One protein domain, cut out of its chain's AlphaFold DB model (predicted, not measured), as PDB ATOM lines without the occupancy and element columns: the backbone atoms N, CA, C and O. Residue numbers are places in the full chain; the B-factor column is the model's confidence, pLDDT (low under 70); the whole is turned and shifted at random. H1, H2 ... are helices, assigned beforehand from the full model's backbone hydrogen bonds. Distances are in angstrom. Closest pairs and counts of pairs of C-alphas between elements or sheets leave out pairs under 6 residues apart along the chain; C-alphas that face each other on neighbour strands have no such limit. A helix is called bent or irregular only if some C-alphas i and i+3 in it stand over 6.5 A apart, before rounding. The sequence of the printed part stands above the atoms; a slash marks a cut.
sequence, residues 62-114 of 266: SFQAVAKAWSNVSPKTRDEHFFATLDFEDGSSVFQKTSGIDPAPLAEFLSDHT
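Overview. This is residues 62 to 114 of the 266 residues of an uncharacterized protein of Panaeolus cyanescens (UniProt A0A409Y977). Two helical ends stand well separated, joined by an open strand-like link, residues 79 to 87, with an empty space between them. At one end are H1 and the short H2; at the other, H3 and H4 form a corner near the link between them. The 53 printed residues hold four named helices, H1 to H4 in that order, and no named strand; the class is all helix. The whole is loose, radius of gyration of the C-alphas 13.4 A, spanning 34 by 22 by 18 A.

Along the chain. H1, residues 62 to 70, starts with C-alpha 62 at (235.758, 203.507, 159.359) and is 12.2 A long. H2 is residues 75 to 78, 4.9 A. H3, residues 88 to 97, 15.0 A, is irregular: C-alphas 89 and 92 are 7.4 A apart. H4, residues 103 to 113, 15.5 A, ends with C-alpha 113 at (211.422, 207.756, 157.989).

Arrangement. H1 and H2 are close but not clearly touching, their closest C-alphas, Trp 70 and Arg 78, 7.1 A apart. H2 and H3 are apart. H3 and H4 are close but not clearly touching, closest at the C-alphas of Lys 97 and Pro 105, 7.4 A, with a steep tilt of 58 degrees, opposite ways. Every O i to N i+4 pair is within hydrogen-bond range in H1, 4 of 6 in H3 and 6 of 7 in H4; H2 is too short for such a pair.

Size, cuts and confidence. The farthest C-alphas, Ser 74 and Glu 89, are 34.7 A apart. The printed part has no cut and no long link. Residue 62 alone is under 70 in pLDDT.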
ATOM      1  N   SER A  62     236.545 204.174 160.391       66.19
ATOM      2  CA  SER A  62     235.758 203.507 159.359       66.19
ATOM      3  C   SER A  62     234.906 204.498 158.557       66.19
ATOM      4  O   SER A  62     234.967 204.472 157.327       66.19
ATOM      5  N   PHE A  63     234.227 205.455 159.205       71.56
ATOM      6  CA  PHE A  63     233.460 206.492 158.498       71.56
ATOM      7  C   PHE A  63     234.349 207.398 157.644       71.56
ATOM      8  O   PHE A  63     233.989 207.704 156.509       71.56
ATOM      9  N   GLN A  64     235.529 207.788 158.137       75.12
ATOM     10  CA  GLN A  64     236.476 208.610 157.372       75.12
ATOM     11  C   GLN A  64     237.043 207.855 156.160       75.12
ATOM     12  O   GLN A  64     237.167 208.420 155.071       75.12
ATOM     13  N   ALA A  65     237.351 206.564 156.318       78.88
ATOM     14  CA  ALA A  65     237.803 205.723 155.214       78.88
ATOM     15  C   ALA A  65     236.716 205.560 154.139       78.88
ATOM     16  O   ALA A  65     237.002 205.703 152.949       78.88
ATOM     17  N   VAL A  66     235.467 205.330 154.555       78.44
ATOM     18  CA  VAL A  66     234.309 205.230 153.658       78.44
ATOM     19  C   VAL A  66     234.045 206.570 152.966       78.44
ATOM     20  O   VAL A  66     233.926 206.602 151.743       78.44
ATOM     21  N   ALA A  67     234.048 207.688 153.693       79.88
ATOM     22  CA  ALA A  67     233.858 209.025 153.128       79.88
ATOM     23  C   ALA A  67     234.940 209.383 152.092       79.88
ATOM     24  O   ALA A  67     234.631 209.905 151.019       79.88
ATOM     25  N   LYS A  68     236.208 209.047 152.367       84.00
ATOM     26  CA  LYS A  68     237.331 209.244 151.436       84.00
ATOM     27  C   LYS A  68     237.265 208.320 150.216       84.00
ATOM     28  O   LYS A  68     237.726 208.694 149.141       84.00
ATOM     29  N   ALA A  69     236.723 207.113 150.357       83.06
ATOM     30  CA  ALA A  69     236.472 206.238 149.215       83.06
ATOM     31  C   ALA A  69     235.343 206.801 148.334       83.06
ATOM     32  O   ALA A  69     235.485 206.859 147.112       83.06
ATOM     33  N   TRP A  70     234.268 207.295 148.954       82.25
ATOM     34  CA  TRP A  70     233.104 207.859 148.268       82.25
ATOM     35  C   TRP A  70     233.355 209.199 147.581       82.25
ATOM     36  O   TRP A  70     232.685 209.499 146.592       82.25
ATOM     37  N   SER A  71     234.341 209.981 148.025       83.00
ATOM     38  CA  SER A  71     234.716 211.232 147.354       83.00
ATOM     39  C   SER A  71     235.305 211.025 145.952       83.00
ATOM     40  O   SER A  71     235.261 211.945 145.138       83.00
ATOM     41  N   ASN A  72     235.803 209.822 145.647       86.00
ATOM     42  CA  ASN A  72     236.343 209.466 144.332       86.00
ATOM     43  C   ASN A  72     235.299 208.845 143.382       86.00
ATOM     44  O   ASN A  72     235.609 208.581 142.220       86.00
ATOM     45  N   VAL A  73     234.075 208.580 143.854       85.25
ATOM     46  CA  VAL A  73     233.013 207.944 143.057       85.25
ATOM     47  C   VAL A  73     232.273 208.989 142.218       85.25
ATOM     48  O   VAL A  73     232.061 210.123 142.644       85.25
ATOM     49  N   SER A  74     231.865 208.612 141.002       85.31
ATOM     50  CA  SER A  74     231.131 209.513 140.107       85.31
ATOM     51  C   SER A  74     229.792 209.974 140.719       85.31
ATOM     52  O   SER A  74     229.134 209.177 141.395       85.31
ATOM     53  N   PRO A  75     229.327 211.211 140.439       79.31
ATOM     54  CA  PRO A  75     228.093 211.745 141.027       79.31
ATOM     55  C   PRO A  75     226.855 210.873 140.774       79.31
ATOM     56  O   PRO A  75     226.043 210.691 141.669       79.31
ATOM     57  N   LYS A  76     226.758 210.253 139.588       80.25
ATOM     58  CA  LYS A  76     225.623 209.393 139.208       80.25
ATOM     59  C   LYS A  76     225.437 208.206 140.153       80.25
ATOM     60  O   LYS A  76     224.317 207.886 140.503       80.25
ATOM     61  N   THR A  77     226.532 207.573 140.566       79.31
ATOM     62  CA  THR A  77     226.497 206.429 141.488       79.31
ATOM     63  C   THR A  77     226.396 206.889 142.939       79.31
ATOM     64  O   THR A  77     225.742 206.241 143.746       79.31
ATOM     65  N   ARG A  78     227.029 208.014 143.288       76.88
ATOM     66  CA  ARG A  78     227.003 208.570 144.648       76.88
ATOM     67  C   ARG A  78     225.608 208.983 145.089       76.88
ATOM     68  O   ARG A  78     225.246 208.719 146.225       76.88
ATOM     69  N   ASP A  79     224.832 209.578 144.195       78.75
ATOM     70  CA  ASP A  79     223.515 210.112 144.537       78.75
ATOM     71  C   ASP A  79     222.424 209.008 144.580       78.75
ATOM     72  O   ASP A  79     221.315 209.249 145.050       78.75
ATOM     73  N   GLU A  80     222.744 207.779 144.145       78.12
ATOM     74  CA  GLU A  80     221.883 206.584 144.257       78.12
ATOM     75  C   GLU A  80     222.039 205.842 145.599       78.12
ATOM     76  O   GLU A  80     221.239 204.960 145.911       78.12
ATOM     77  N   HIS A  81     223.061 206.176 146.395       77.81
ATOM     78  CA  HIS A  81     223.369 205.506 147.659       77.81
ATOM     79  C   HIS A  81     223.205 206.476 148.829       77.81
ATOM     80  O   HIS A  81     223.639 207.624 148.775       77.81
ATOM     81  N   PHE A  82     222.616 205.998 149.920       76.19
ATOM     82  CA  PHE A  82     222.516 206.744 151.170       76.19
ATOM     83  C   PHE A  82     223.210 205.965 152.286       76.19
ATOM     84  O   PHE A  82     223.271 204.735 152.270       76.19
ATOM     85  N   PHE A  83     223.730 206.699 153.265       78.62
ATOM     86  CA  PHE A  83     224.298 206.124 154.476       78.62
ATOM     87  C   PHE A  83     223.337 206.370 155.623       78.62
ATOM     88  O   PHE A  83     222.872 207.491 155.822       78.62
ATOM     89  N   ALA A  84     223.062 205.315 156.376       78.62
ATOM     90  CA  ALA A  84     222.328 205.386 157.622       78.62
ATOM     91  C   ALA A  84     223.189 204.761 158.717       78.62
ATOM     92  O   ALA A  84     223.897 203.781 158.480       78.62
ATOM     93  N   THR A  85     223.125 205.345 159.907       80.06
ATOM     94  CA  THR A  85     223.707 204.767 161.115       80.06
ATOM     95  C   THR A  85     222.577 204.263 161.993       80.06
ATOM     96  O   THR A  85     221.510 204.874 162.049       80.06
ATOM     97  N   LEU A  86     222.809 203.137 162.654       81.94
ATOM     98  CA  LEU A  86     221.855 202.513 163.555       81.94
ATOM     99  C   LEU A  86     222.503 202.417 164.927       81.94
ATOM    100  O   LEU A  86     223.613 201.899 165.045       81.94
ATOM    101  N   ASP A  87     221.818 202.942 165.938       82.81
ATOM    102  CA  ASP A  87     222.283 202.841 167.313       82.81
ATOM    103  C   ASP A  87     222.171 201.393 167.815       82.81
ATOM    104  O   ASP A  87     221.282 200.635 167.415       82.81
ATOM    105  N   PHE A  88     223.086 200.997 168.696       78.19
ATOM    106  CA  PHE A  88     223.167 199.638 169.223       78.19
ATOM    107  C   PHE A  88     221.959 199.275 170.094       78.19
ATOM    108  O   PHE A  88     221.571 198.106 170.113       78.19
ATOM    109  N   GLU A  89     221.347 200.248 170.776       83.62
ATOM    110  CA  GLU A  89     220.169 200.019 171.625       83.62
ATOM    111  C   GLU A  89     218.944 199.583 170.803       83.62
ATOM    112  O   GLU A  89     218.267 198.613 171.154       83.62
ATOM    113  N   ASP A  90     218.721 200.217 169.648       83.62
ATOM    114  CA  ASP A  90     217.581 199.935 168.767       83.62
ATOM    115  C   ASP A  90     217.886 198.898 167.677       83.62
ATOM    116  O   ASP A  90     216.968 198.398 167.011       83.62
ATOM    117  N   GLY A  91     219.161 198.527 167.515       83.19
ATOM    118  CA  GLY A  91     219.652 197.727 166.398       83.19
ATOM    119  C   GLY A  91     218.946 196.385 166.220       83.19
ATOM    120  O   GLY A  91     218.565 196.016 165.107       83.19
ATOM    121  N   SER A  92     218.694 195.677 167.324       84.81
ATOM    122  CA  SER A  92     217.985 194.388 167.308       84.81
ATOM    123  C   SER A  92     216.538 194.530 166.823       84.81
ATOM    124  O   SER A  92     216.056 193.724 166.024       84.81
ATOM    125  N   SER A  93     215.849 195.587 167.259       85.06
ATOM    126  CA  SER A  93     214.442 195.813 166.920       85.06
ATOM    127  C   SER A  93     214.259 196.200 165.450       85.06
ATOM    128  O   SER A  93     213.337 195.717 164.790       85.06
ATOM    129  N   VAL A  94     215.165 197.021 164.911       84.44
ATOM    130  CA  VAL A  94     215.166 197.431 163.501       84.44
ATOM    131  C   VAL A  94     215.519 196.246 162.605       84.44
ATOM    132  O   VAL A  94     214.816 195.984 161.634       84.44
ATOM    133  N   PHE A  95     216.523 195.448 162.977       86.19
ATOM    134  CA  PHE A  95     216.919 194.264 162.212       86.19
ATOM    135  C   PHE A  95     215.785 193.234 162.061       86.19
ATOM    136  O   PHE A  95     215.597 192.671 160.979       86.19
ATOM    137  N   GLN A  96     214.989 193.022 163.116       87.38
ATOM    138  CA  GLN A  96     213.812 192.148 163.068       87.38
ATOM    139  C   GLN A  96     212.706 192.709 162.165       87.38
ATOM    140  O   GLN A  96     212.129 191.960 161.376       87.38
ATOM    141  N   LYS A  97     212.435 194.018 162.236       85.12
ATOM    142  CA  LYS A  97     211.433 194.688 161.385       85.12
ATOM    143  C   LYS A  97     211.798 194.618 159.903       85.12
ATOM    144  O   LYS A  97     210.931 194.436 159.059       85.12
ATOM    145  N   THR A  98     213.086 194.688 159.591       84.19
ATOM    146  CA  THR A  98     213.609 194.622 158.224       84.19
ATOM    147  C   THR A  98     213.802 193.185 157.711       84.19
ATOM    148  O   THR A  98     214.390 192.971 156.653       84.19
ATOM    149  N   SER A  99     213.334 192.165 158.441       83.06
ATOM    150  CA  SER A  99     213.527 190.752 158.069       83.06
ATOM    151  C   SER A  99     214.995 190.404 157.772       83.06
ATOM    152  O   SER A  99     215.296 189.665 156.840       83.06
ATOM    153  N   GLY A 100     215.927 190.964 158.550       77.00
ATOM    154  CA  GLY A 100     217.355 190.688 158.397       77.00
ATOM    155  C   GLY A 100     218.034 191.364 157.203       77.00
ATOM    156  O   GLY A 100     219.000 190.813 156.683       77.00
ATOM    157  N   ILE A 101     217.580 192.567 156.815       78.94
ATOM    158  CA  ILE A 101     218.102 193.362 155.678       78.94
ATOM    159  C   ILE A 101     217.574 192.828 154.331       78.94
ATOM    160  O   ILE A 101     218.283 192.779 153.328       78.94
ATOM    161  N   ASP A 102     216.300 192.427 154.289       86.12
ATOM    162  CA  ASP A 102     215.618 192.172 153.020       86.12
ATOM    163  C   ASP A 102     215.353 193.526 152.317       86.12
ATOM    164  O   ASP A 102     214.839 194.455 152.954       86.12
ATOM    165  N   PRO A 103     215.721 193.697 151.031       83.19
ATOM    166  CA  PRO A 103     215.532 194.952 150.308       83.19
ATOM    167  C   PRO A 103     214.105 195.515 150.323       83.19
ATOM    168  O   PRO A 103     213.956 196.737 150.323       83.19
ATOM    169  N   ALA A 104     213.064 194.671 150.341       84.69
ATOM    170  CA  ALA A 104     211.679 195.157 150.277       84.69
ATOM    171  C   ALA A 104     211.197 195.782 151.604       84.69
ATOM    172  O   ALA A 104     210.836 196.961 151.597       84.69
ATOM    173  N   PRO A 105     211.257 195.073 152.753       86.25
ATOM    174  CA  PRO A 105     210.893 195.646 154.052       86.25
ATOM    175  C   PRO A 105     211.831 196.782 154.477       86.25
ATOM    176  O   PRO A 105     211.421 197.685 155.203       86.25
ATOM    177  N   LEU A 106     213.094 196.757 154.029       86.19
ATOM    178  CA  LEU A 106     214.052 197.835 154.285       86.19
ATOM    179  C   LEU A 106     213.663 199.123 153.570       86.19
ATOM    180  O   LEU A 106     213.661 200.186 154.187       86.19
ATOM    181  N   ALA A 107     213.354 199.035 152.276       85.44
ATOM    182  CA  ALA A 107     212.971 200.200 151.493       85.44
ATOM    183  C   ALA A 107     211.673 200.829 152.019       85.44
ATOM    184  O   ALA A 107     211.585 202.051 152.082       85.44
ATOM    185  N   GLU A 108     210.710 200.011 152.449       85.56
ATOM    186  CA  GLU A 108     209.467 200.466 153.085       85.56
ATOM    187  C   GLU A 108     209.743 201.168 154.424       85.56
ATOM    188  O   GLU A 108     209.384 202.330 154.598       85.56
ATOM    189  N   PHE A 109     210.499 200.524 155.321       86.00
ATOM    190  CA  PHE A 109     210.862 201.098 156.620       86.00
ATOM    191  C   PHE A 109     211.591 202.445 156.497       86.00
ATOM    192  O   PHE A 109     211.344 203.373 157.267       86.00
ATOM    193  N   LEU A 110     212.493 202.571 155.525       84.12
ATOM    194  CA  LEU A 110     213.234 203.804 155.277       84.12
ATOM    195  C   LEU A 110     212.397 204.864 154.557       84.12
ATOM    196  O   LEU A 110     212.578 206.052 154.819       84.12
ATOM    197  N   SER A 111     211.471 204.456 153.689       85.69
ATOM    198  CA  SER A 111     210.517 205.360 153.046       85.69
ATOM    199  C   SER A 111     209.605 206.045 154.067       85.69
ATOM    200  O   SER A 111     209.235 207.195 153.859       85.69
ATOM    201  N   ASP A 112     209.281 205.379 155.178       86.19
ATOM    202  CA  ASP A 112     208.471 205.961 156.257       86.19
ATOM    203  C   ASP A 112     209.233 207.010 157.087       86.19
ATOM    204  O   ASP A 112     208.633 207.930 157.641       86.19
ATOM    205  N   HIS A 113     210.562 206.890 157.170       82.44
ATOM    206  CA  HIS A 113     211.422 207.756 157.989       82.44
ATOM    207  C   HIS A 113     212.166 208.827 157.178       82.44
ATOM    208  O   HIS A 113     212.912 209.624 157.751       82.44
ATOM    209  N   THR A 114     211.976 208.875 155.858       82.31
ATOM    210  CA  THR A 114     212.627 209.849 154.975       82.31
ATOM    211  C   THR A 114     211.597 210.684 154.202       82.31
ATOM    212  O   THR A 114     210.547 210.176 153.823       82.31
TER     213      THR A 114